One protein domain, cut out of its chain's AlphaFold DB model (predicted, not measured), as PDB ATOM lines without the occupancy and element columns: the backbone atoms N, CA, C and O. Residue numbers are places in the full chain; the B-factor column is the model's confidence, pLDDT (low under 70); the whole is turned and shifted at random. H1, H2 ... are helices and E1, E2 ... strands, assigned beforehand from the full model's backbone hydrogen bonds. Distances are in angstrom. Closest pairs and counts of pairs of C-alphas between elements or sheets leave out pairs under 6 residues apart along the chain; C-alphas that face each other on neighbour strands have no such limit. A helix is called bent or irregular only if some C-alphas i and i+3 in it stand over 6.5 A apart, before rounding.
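What this domain is: This is residues 8 to 76 of the 147 residues of an uncharacterized protein of Sphingomonadales bacterium EhC05 (UniProt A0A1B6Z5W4). A small bent hairpin, E1 and E2, has H2 packed on it and short H1 beside E2; long loops, residues 8 to 26 and 31 to 45, make much of the rest. The 69 printed residues run H1, E1, E2, H2, H3, mixed, with under half in named elements. The whole is compact, radius of gyration of the C-alphas 11.2 A, spanning 30 by 23 by 21 A.

Where its parts are: Find C-alpha 27 at (55.104, 53.975, 176.639), where H1, residues 27 to 30, begins. E1, residues 46 to 53, is 16.0 A long and bends by 81 degrees at residue 49. E2, residues 56 to 60, covers 13.2 A, and H2, residues 63 to 71, 12.8 A. H3, residues 73 to 76, ends at (61.998, 49.304, 185.086).

How they stand to each other: In the antiparallel hairpin E1 and E2, look at N 51 and O 58, 2.9 A apart, within hydrogen-bond range. The closest C-alphas of H1 and E2, Gly 30 and Gln 59, are 5.4 A apart; those of E1 and H2, Phe 49 and Ala 63, 5.8 A. H2 and H3 are close but not clearly touching, closest C-alphas Phe 69 and Tyr 76 at 6.6 A. H1 and H2 are apart. In H2 every O i to N i+4 pair is within range; H1 and H3 are too short for one.

The domain as a whole: The C-alphas of Gly 23 and Gly 39, the two farthest apart, are 32.5 A apart. The printed part has no cut, H1 to E1 is a long link, and no printed residue is under 70 in pLDDT.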
ATOM      1  N   ASP A   8      65.282  46.422 169.675       94.88
ATOM      2  CA  ASP A   8      63.988  45.759 169.866       94.88
ATOM      3  C   ASP A   8      64.212  44.486 170.681       94.88
ATOM      4  O   ASP A   8      64.866  43.549 170.224       94.88
ATOM      5  N   LEU A   9      63.711  44.482 171.911       94.56
ATOM      6  CA  LEU A   9      63.859  43.375 172.850       94.56
ATOM      7  C   LEU A   9      62.766  42.315 172.675       94.56
ATOM      8  O   LEU A   9      62.833  41.262 173.311       94.56
ATOM      9  N   GLY A  10      61.748  42.579 171.847       92.56
ATOM     10  CA  GLY A  10      60.558  41.741 171.764       92.56
ATOM     11  C   GLY A  10      59.863  41.602 173.124       92.56
ATOM     12  O   GLY A  10      59.812  42.549 173.912       92.56
ATOM     13  N   GLY A  11      59.330  40.411 173.396       86.31
ATOM     14  CA  GLY A  11      58.633  40.074 174.637       86.31
ATOM     15  C   GLY A  11      57.122  39.939 174.460       86.31
ATOM     16  O   GLY A  11      56.524  40.553 173.578       86.31
ATOM     17  N   GLU A  12      56.516  39.111 175.307       87.00
ATOM     18  CA  GLU A  12      55.068  38.909 175.344       87.00
ATOM     19  C   GLU A  12      54.407  39.966 176.226       87.00
ATOM     20  O   GLU A  12      54.913  40.296 177.302       87.00
ATOM     21  N   LEU A  13      53.272  40.490 175.765       87.12
ATOM     22  CA  LEU A  13      52.469  41.411 176.556       87.12
ATOM     23  C   LEU A  13      51.838  40.673 177.732       87.12
ATOM     24  O   LEU A  13      51.140  39.679 177.553       87.12
ATOM     25  N   GLN A  14      52.075  41.193 178.932       83.56
ATOM     26  CA  GLN A  14      51.511  40.654 180.176       83.56
ATOM     27  C   GLN A  14      50.228  41.381 180.612       83.56
ATOM     28  O   GLN A  14      49.601  40.999 181.596       83.56
ATOM     29  N   GLY A  15      49.858  42.444 179.900       91.88
ATOM     30  CA  GLY A  15      48.685  43.274 180.152       91.88
ATOM     31  C   GLY A  15      48.704  44.521 179.262       91.88
ATOM     32  O   GLY A  15      49.631  44.682 178.456       91.88
ATOM     33  N   PRO A  16      47.697  45.398 179.380       95.62
ATOM     34  CA  PRO A  16      47.600  46.587 178.549       95.62
ATOM     35  C   PRO A  16      48.674  47.614 178.925       95.62
ATOM     36  O   PRO A  16      48.928  47.869 180.100       95.62
ATOM     37  N   VAL A  17      49.259  48.273 177.925       97.19
ATOM     38  CA  VAL A  17      50.187  49.393 178.128       97.19
ATOM     39  C   VAL A  17      49.505  50.683 177.698       97.19
ATOM     40  O   VAL A  17      48.989  50.789 176.588       97.19
ATOM     41  N   TYR A  18      49.520  51.671 178.586       97.44
ATOM     42  CA  TYR A  18      48.970  52.989 178.337       97.44
ATOM     43  C   TYR A  18      49.775  53.717 177.258       97.44
ATOM     44  O   TYR A  18      50.981  53.944 177.406       97.44
ATOM     45  N   THR A  19      49.078  54.169 176.218       96.88
ATOM     46  CA  THR A  19      49.566  55.182 175.279       96.88
ATOM     47  C   THR A  19      48.512  56.267 175.112       96.88
ATOM     48  O   THR A  19      47.321  56.044 175.340       96.88
ATOM     49  N   LYS A  20      48.954  57.473 174.752       93.81
ATOM     50  CA  LYS A  20      48.093  58.658 174.750       93.81
ATOM     51  C   LYS A  20      46.951  58.548 173.740       93.81
ATOM     52  O   LYS A  20      45.842  58.965 174.056       93.81
ATOM     53  N   ASN A  21      47.227  58.013 172.553       93.56
ATOM     54  CA  ASN A  21      46.230  57.797 171.509       93.56
ATOM     55  C   ASN A  21      46.253  56.341 171.022       93.56
ATOM     56  O   ASN A  21      47.301  55.694 171.024       93.56
ATOM     57  N   GLU A  22      45.108  55.851 170.548       91.94
ATOM     58  CA  GLU A  22      44.995  54.512 169.969       91.94
ATOM     59  C   GLU A  22      45.965  54.340 168.785       91.94
ATOM     60  O   GLU A  22      46.113  55.223 167.938       91.94
ATOM     61  N   GLY A  23      46.657  53.200 168.739       91.88
ATOM     62  CA  GLY A  23      47.649  52.886 167.705       91.88
ATOM     63  C   GLY A  23      49.034  53.511 167.922       91.88
ATOM     64  O   GLY A  23      49.972  53.173 167.196       91.88
ATOM     65  N   GLU A  24      49.208  54.379 168.922       95.00
ATOM     66  CA  GLU A  24      50.539  54.808 169.346       95.00
ATOM     67  C   GLU A  24      51.247  53.714 170.145       95.00
ATOM     68  O   GLU A  24      50.623  52.851 170.761       95.00
ATOM     69  N   THR A  25      52.578  53.780 170.169       96.25
ATOM     70  CA  THR A  25      53.422  52.820 170.897       96.25
ATOM     71  C   THR A  25      54.292  53.475 171.963       96.25
ATOM     72  O   THR A  25      55.043  52.777 172.626       96.25
ATOM     73  N   LEU A  26      54.207  54.797 172.153       97.56
ATOM     74  CA  LEU A  26      55.027  55.501 173.137       97.56
ATOM     75  C   LEU A  26      54.568  55.167 174.561       97.56
ATOM     76  O   LEU A  26      53.549  55.682 175.022       97.56
ATOM     77  N   ALA A  27      55.345  54.336 175.251       97.75
ATOM     78  CA  ALA A  27      55.104  53.975 176.639       97.75
ATOM     79  C   ALA A  27      55.474  55.115 177.588       97.75
ATOM     80  O   ALA A  27      56.297  55.980 177.273       97.75
ATOM     81  N   LEU A  28      54.871  55.086 178.782       97.88
ATOM     82  CA  LEU A  28      55.216  55.957 179.912       97.88
ATOM     83  C   LEU A  28      55.221  57.450 179.542       97.88
ATOM     84  O   LEU A  28      55.948  58.256 180.115       97.88
ATOM     85  N   THR A  29      54.426  57.826 178.535       96.81
ATOM     86  CA  THR A  29      54.369  59.182 177.963       96.81
ATOM     87  C   THR A  29      55.730  59.750 177.523       96.81
ATOM     88  O   THR A  29      55.872  60.960 177.380       96.81
ATOM     89  N   GLY A  30      56.721  58.886 177.275       97.81
ATOM     90  CA  GLY A  30      58.080  59.268 176.887       97.81
ATOM     91  C   GLY A  30      59.036  59.569 178.040       97.81
ATOM     92  O   GLY A  30      60.150  60.007 177.775       97.81
ATOM     93  N   TYR A  31      58.649  59.332 179.296       98.56
ATOM     94  CA  TYR A  31      59.577  59.441 180.423       98.56
ATOM     95  C   TYR A  31      60.567  58.276 180.462       98.56
ATOM     96  O   TYR A  31      60.241  57.137 180.115       98.56
ATOM     97  N   ASP A  32      61.774  58.576 180.934       98.56
ATOM     98  CA  ASP A  32      62.839  57.603 181.121       98.56
ATOM     99  C   ASP A  32      62.507  56.668 182.289       98.56
ATOM    100  O   ASP A  32      62.564  57.063 183.456       98.56
ATOM    101  N   ALA A  33      62.191  55.411 181.973       98.25
ATOM    102  CA  ALA A  33      61.808  54.394 182.951       98.25
ATOM    103  C   ALA A  33      62.896  54.118 184.006       98.25
ATOM    104  O   ALA A  33      62.575  53.839 185.159       98.25
ATOM    105  N   VAL A  34      64.179  54.227 183.650       98.44
ATOM    106  CA  VAL A  34      65.292  54.009 184.588       98.44
ATOM    107  C   VAL A  34      65.426  55.191 185.546       98.44
ATOM    108  O   VAL A  34      65.719  54.992 186.724       98.44
ATOM    109  N   SER A  35      65.139  56.413 185.085       98.31
ATOM    110  CA  SER A  35      65.291  57.627 185.900       98.31
ATOM    111  C   SER A  35      64.474  57.621 187.197       98.31
ATOM    112  O   SER A  35      64.930  58.153 188.209       98.31
ATOM    113  N   TYR A  36      63.324  56.938 187.213       98.19
ATOM    114  CA  TYR A  36      62.470  56.779 188.396       98.19
ATOM    115  C   TYR A  36      63.174  56.139 189.598       98.19
ATOM    116  O   TYR A  36      62.748  56.325 190.740       98.19
ATOM    117  N   PHE A  37      64.235  55.370 189.350       97.75
ATOM    118  CA  PHE A  37      64.922  54.559 190.350       97.75
ATOM    119  C   PHE A  37      66.197  55.214 190.890       97.75
ATOM    120  O   PHE A  37      66.851  54.647 191.764       97.75
ATOM    121  N   ASN A  38      66.532  56.417 190.416       91.81
ATOM    122  CA  ASN A  38      67.770  57.108 190.781       91.81
ATOM    123  C   ASN A  38      67.625  58.004 192.028       91.81
ATOM    124  O   ASN A  38      68.624  58.498 192.541       91.81
ATOM    125  N   GLY A  39      66.402  58.199 192.538       81.50
ATOM    126  CA  GLY A  39      66.114  59.005 193.735       81.50
ATOM    127  C   GLY A  39      65.837  60.491 193.471       81.50
ATOM    128  O   GLY A  39      65.327  61.170 194.361       81.50
ATOM    129  N   ASP A  40      66.101  60.967 192.255       90.12
ATOM    130  CA  ASP A  40      65.713  62.293 191.768       90.12
ATOM    131  C   ASP A  40      64.343  62.262 191.067       90.12
ATOM    132  O   ASP A  40      63.741  61.203 190.870       90.12
ATOM    133  N   ALA A  41      63.832  63.438 190.687       94.56
ATOM    134  CA  ALA A  41      62.631  63.531 189.862       94.56
ATOM    135  C   ALA A  41      62.846  62.823 188.506       94.56
ATOM    136  O   ALA A  41      63.921  62.967 187.915       94.56
ATOM    137  N   PRO A  42      61.836  62.097 187.988       97.31
ATOM    138  CA  PRO A  42      61.957  61.410 186.713       97.31
ATOM    139  C   PRO A  42      62.100  62.435 185.590       97.31
ATOM    140  O   PRO A  42      61.528  63.529 185.645       97.31
ATOM    141  N   VAL A  43      62.864  62.077 184.566       98.19
ATOM    142  CA  VAL A  43      63.166  62.963 183.438       98.19
ATOM    143  C   VAL A  43      62.557  62.432 182.150       98.19
ATOM    144  O   VAL A  43      62.354  61.228 181.981       98.19
ATOM    145  N   GLU A  44      62.265  63.343 181.228       97.94
ATOM    146  CA  GLU A  44      61.818  62.978 179.888       97.94
ATOM    147  C   GLU A  44      62.951  62.304 179.109       97.94
ATOM    148  O   GLU A  44      64.117  62.702 179.180       97.94
ATOM    149  N   GLY A  45      62.591  61.270 178.357       97.56
ATOM    150  CA  GLY A  45      63.486  60.619 177.426       97.56
ATOM    151  C   GLY A  45      63.640  61.396 176.122       97.56
ATOM    152  O   GLY A  45      62.938  62.365 175.831       97.56
ATOM    153  N   SER A  46      64.573  60.935 175.299       95.56
ATOM    154  CA  SER A  46      64.788  61.429 173.946       95.56
ATOM    155  C   SER A  46      64.415  60.362 172.929       95.56
ATOM    156  O   SER A  46      64.657  59.170 173.124       95.56
ATOM    157  N   LYS A  47      63.909  60.795 171.770       94.12
ATOM    158  CA  LYS A  47      63.706  59.907 170.615       94.12
ATOM    159  C   LYS A  47      65.013  59.255 170.155       94.12
ATOM    160  O   LYS A  47      64.957  58.182 169.569       94.12
ATOM    161  N   GLU A  48      66.156  59.891 170.416       94.31
ATOM    162  CA  GLU A  48      67.490  59.385 170.066       94.31
ATOM    163  C   GLU A  48      67.857  58.103 170.821       94.31
ATOM    164  O   GLU A  48      68.539  57.243 170.269       94.31
ATOM    165  N   PHE A  49      67.380  57.945 172.058       96.62
ATOM    166  CA  PHE A  49      67.629  56.762 172.876       96.62
ATOM    167  C   PHE A  49      66.313  56.029 173.092       96.62
ATOM    168  O   PHE A  49      65.627  56.223 174.091       96.62
ATOM    169  N   ARG A  50      65.940  55.201 172.117       96.62
ATOM    170  CA  ARG A  50      64.667  54.481 172.118       96.62
ATOM    171  C   ARG A  50      64.880  52.976 172.135       96.62
ATOM    172  O   ARG A  50      65.576  52.456 171.268       96.62
ATOM    173  N   VAL A  51      64.239  52.277 173.064       97.56
ATOM    174  CA  VAL A  51      64.239  50.809 173.149       97.56
ATOM    175  C   VAL A  51      62.805  50.316 173.051       97.56
ATOM    176  O   VAL A  51      61.917  50.866 173.699       97.56
ATOM    177  N   ARG A  52      62.574  49.283 172.243       97.44
ATOM    178  CA  ARG A  52      61.261  48.666 172.084       97.44
ATOM    179  C   ARG A  52      61.184  47.420 172.949       97.44
ATOM    180  O   ARG A  52      62.076  46.578 172.905       97.44
ATOM    181  N   TYR A  53      60.134  47.324 173.753       97.38
ATOM    182  CA  TYR A  53      59.890  46.214 174.667       97.38
ATOM    183  C   TYR A  53      58.395  45.897 174.708       97.38
ATOM    184  O   TYR A  53      57.573  46.802 174.828       97.38
ATOM    185  N   GLN A  54      58.048  44.618 174.548       95.62
ATOM    186  CA  GLN A  54      56.675  44.115 174.409       95.62
ATOM    187  C   GLN A  54      55.856  44.868 173.340       95.62
ATOM    188  O   GLN A  54      54.651  45.044 173.463       95.62
ATOM    189  N   GLY A  55      56.509  45.357 172.281       95.62
ATOM    190  CA  GLY A  55      55.843  46.132 171.229       95.62
ATOM    191  C   GLY A  55      55.571  47.605 171.567       95.62
ATOM    192  O   GLY A  55      54.889  48.276 170.792       95.62
ATOM    193  N   PHE A  56      56.132  48.136 172.655       97.56
ATOM    194  CA  PHE A  56      56.041  49.551 173.016       97.56
ATOM    195  C   PHE A  56      57.418  50.214 173.051       97.56
ATOM    196  O   PHE A  56      58.416  49.605 173.429       97.56
ATOM    197  N   ASP A  57      57.462  51.474 172.634       97.62
ATOM    198  CA  ASP A  57      58.652  52.306 172.564       97.62
ATOM    199  C   ASP A  57      58.861  53.037 173.895       97.62
ATOM    200  O   ASP A  57      58.071  53.905 174.271       97.62
ATOM    201  N   TYR A  58      59.963  52.728 174.570       98.19
ATOM    202  CA  TYR A  58      60.469  53.453 175.731       98.19
ATOM    203  C   TYR A  58      61.573  54.410 175.288       98.19
ATOM    204  O   TYR A  58      62.427  54.045 174.477       98.19
ATOM    205  N   GLN A  59      61.556  55.636 175.806       98.19
ATOM    206  CA  GLN A  59      62.566  56.659 175.528       98.19
ATOM    207  C   GLN A  59      63.402  56.918 176.773       98.19
ATOM    208  O   GLN A  59      62.883  56.884 177.882       98.19
ATOM    209  N   PHE A  60      64.684  57.205 176.580       98.19
ATOM    210  CA  PHE A  60      65.645  57.399 177.662       98.19
ATOM    211  C   PHE A  60      66.360  58.731 177.500       98.19
ATOM    212  O   PHE A  60      66.566  59.213 176.385       98.19
ATOM    213  N   ALA A  61      66.720  59.357 178.612       97.44
ATOM    214  CA  ALA A  61      67.433  60.628 178.612       97.44
ATOM    215  C   ALA A  61      68.894  60.448 178.172       97.44
ATOM    216  O   ALA A  61      69.505  61.368 177.629       97.44
ATOM    217  N   THR A  62      69.455  59.254 178.385       96.75
ATOM    218  CA  THR A  62      70.839  58.915 178.043       96.75
ATOM    219  C   THR A  62      70.941  57.525 177.415       96.75
ATOM    220  O   THR A  62      70.118  56.639 177.663       96.75
ATOM    221  N   ALA A  63      72.004  57.305 176.637       96.06
ATOM    222  CA  ALA A  63      72.355  55.977 176.129       96.06
ATOM    223  C   ALA A  63      72.633  54.967 177.258       96.06
ATOM    224  O   ALA A  63      72.359  53.780 177.104       96.06
ATOM    225  N   GLU A  64      73.152  55.434 178.397       96.88
ATOM    226  CA  GLU A  64      73.409  54.604 179.577       96.88
ATOM    227  C   GLU A  64      72.106  54.072 180.182       96.88
ATOM    228  O   GLU A  64      71.988  52.868 180.405       96.88
ATOM    229  N   ASN A  65      71.090  54.922 180.350       98.00
ATOM    230  CA  ASN A  65      69.783  54.488 180.844       98.00
ATOM    231  C   ASN A  65      69.113  53.512 179.867       98.00
ATOM    232  O   ASN A  65      68.580  52.487 180.292       98.00
ATOM    233  N   ALA A  66      69.216  53.761 178.558       97.69
ATOM    234  CA  ALA A  66      68.746  52.809 177.552       97.69
ATOM    235  C   ALA A  66      69.460  51.452 177.663       97.69
ATOM    236  O   ALA A  66      68.821  50.412 177.517       97.69
ATOM    237  N   ALA A  67      70.771  51.436 177.916       97.38
ATOM    238  CA  ALA A  67      71.527  50.202 178.112       97.38
ATOM    239  C   ALA A  67      71.112  49.478 179.405       97.38
ATOM    240  O   ALA A  67      70.905  48.267 179.374       97.38
ATOM    241  N   ILE A  68      70.918  50.203 180.512       97.88
ATOM    242  CA  ILE A  68      70.420  49.644 181.779       97.88
ATOM    243  C   ILE A  68      69.052  48.988 181.572       97.88
ATOM    244  O   ILE A  68      68.856  47.841 181.979       97.88
ATOM    245  N   PHE A  69      68.130  49.666 180.888       98.12
ATOM    246  CA  PHE A  69      66.812  49.117 180.585       98.12
ATOM    247  C   PHE A  69      66.890  47.835 179.752       98.12
ATOM    248  O   PHE A  69      66.178  46.881 180.038       98.12
ATOM    249  N   GLN A  70      67.789  47.772 178.764       97.50
ATOM    250  CA  GLN A  70      67.968  46.573 177.936       97.50
ATOM    251  C   GLN A  70      68.403  45.337 178.728       97.50
ATOM    252  O   GLN A  70      68.129  44.221 178.292       97.50
ATOM    253  N   THR A  71      69.062  45.510 179.880       97.25
ATOM    254  CA  THR A  71      69.493  44.371 180.706       97.25
ATOM    255  C   THR A  71      68.350  43.705 181.467       97.25
ATOM    256  O   THR A  71      68.373  42.490 181.642       97.25
ATOM    257  N   ASP A  72      67.360  44.483 181.911       96.25
ATOM    258  CA  ASP A  72      66.224  43.994 182.697       96.25
ATOM    259  C   ASP A  72      65.008  44.925 182.524       96.25
ATOM    260  O   ASP A  72      64.674  45.708 183.418       96.25
ATOM    261  N   PRO A  73      64.341  44.893 181.356       96.50
ATOM    262  CA  PRO A  73      63.262  45.832 181.057       96.50
ATOM    263  C   PRO A  73      62.051  45.643 181.980       96.50
ATOM    264  O   PRO A  73      61.365  46.611 182.304       96.50
ATOM    265  N   ALA A  74      61.811  44.416 182.456       94.56
ATOM    266  CA  ALA A  74      60.698  44.087 183.345       94.56
ATOM    267  C   ALA A  74      60.822  44.748 184.727       94.56
ATOM    268  O   ALA A  74      59.807  45.040 185.353       94.56
ATOM    269  N   LYS A  75      62.048  45.013 185.195       96.19
ATOM    270  CA  LYS A  75      62.296  45.736 186.449       96.19
ATOM    271  C   LYS A  75      61.905  47.213 186.376       96.19
ATOM    272  O   LYS A  75      61.429  47.770 187.361       96.19
ATOM    273  N   TYR A  76      62.149  47.853 185.234       98.00
ATOM    274  CA  TYR A  76      61.998  49.304 185.086       98.00
ATOM    275  C   TYR A  76      60.657  49.709 184.472       98.00
ATOM    276  O   TYR A  76      60.181  50.817 184.724       98.00
TER     277      TYR A  76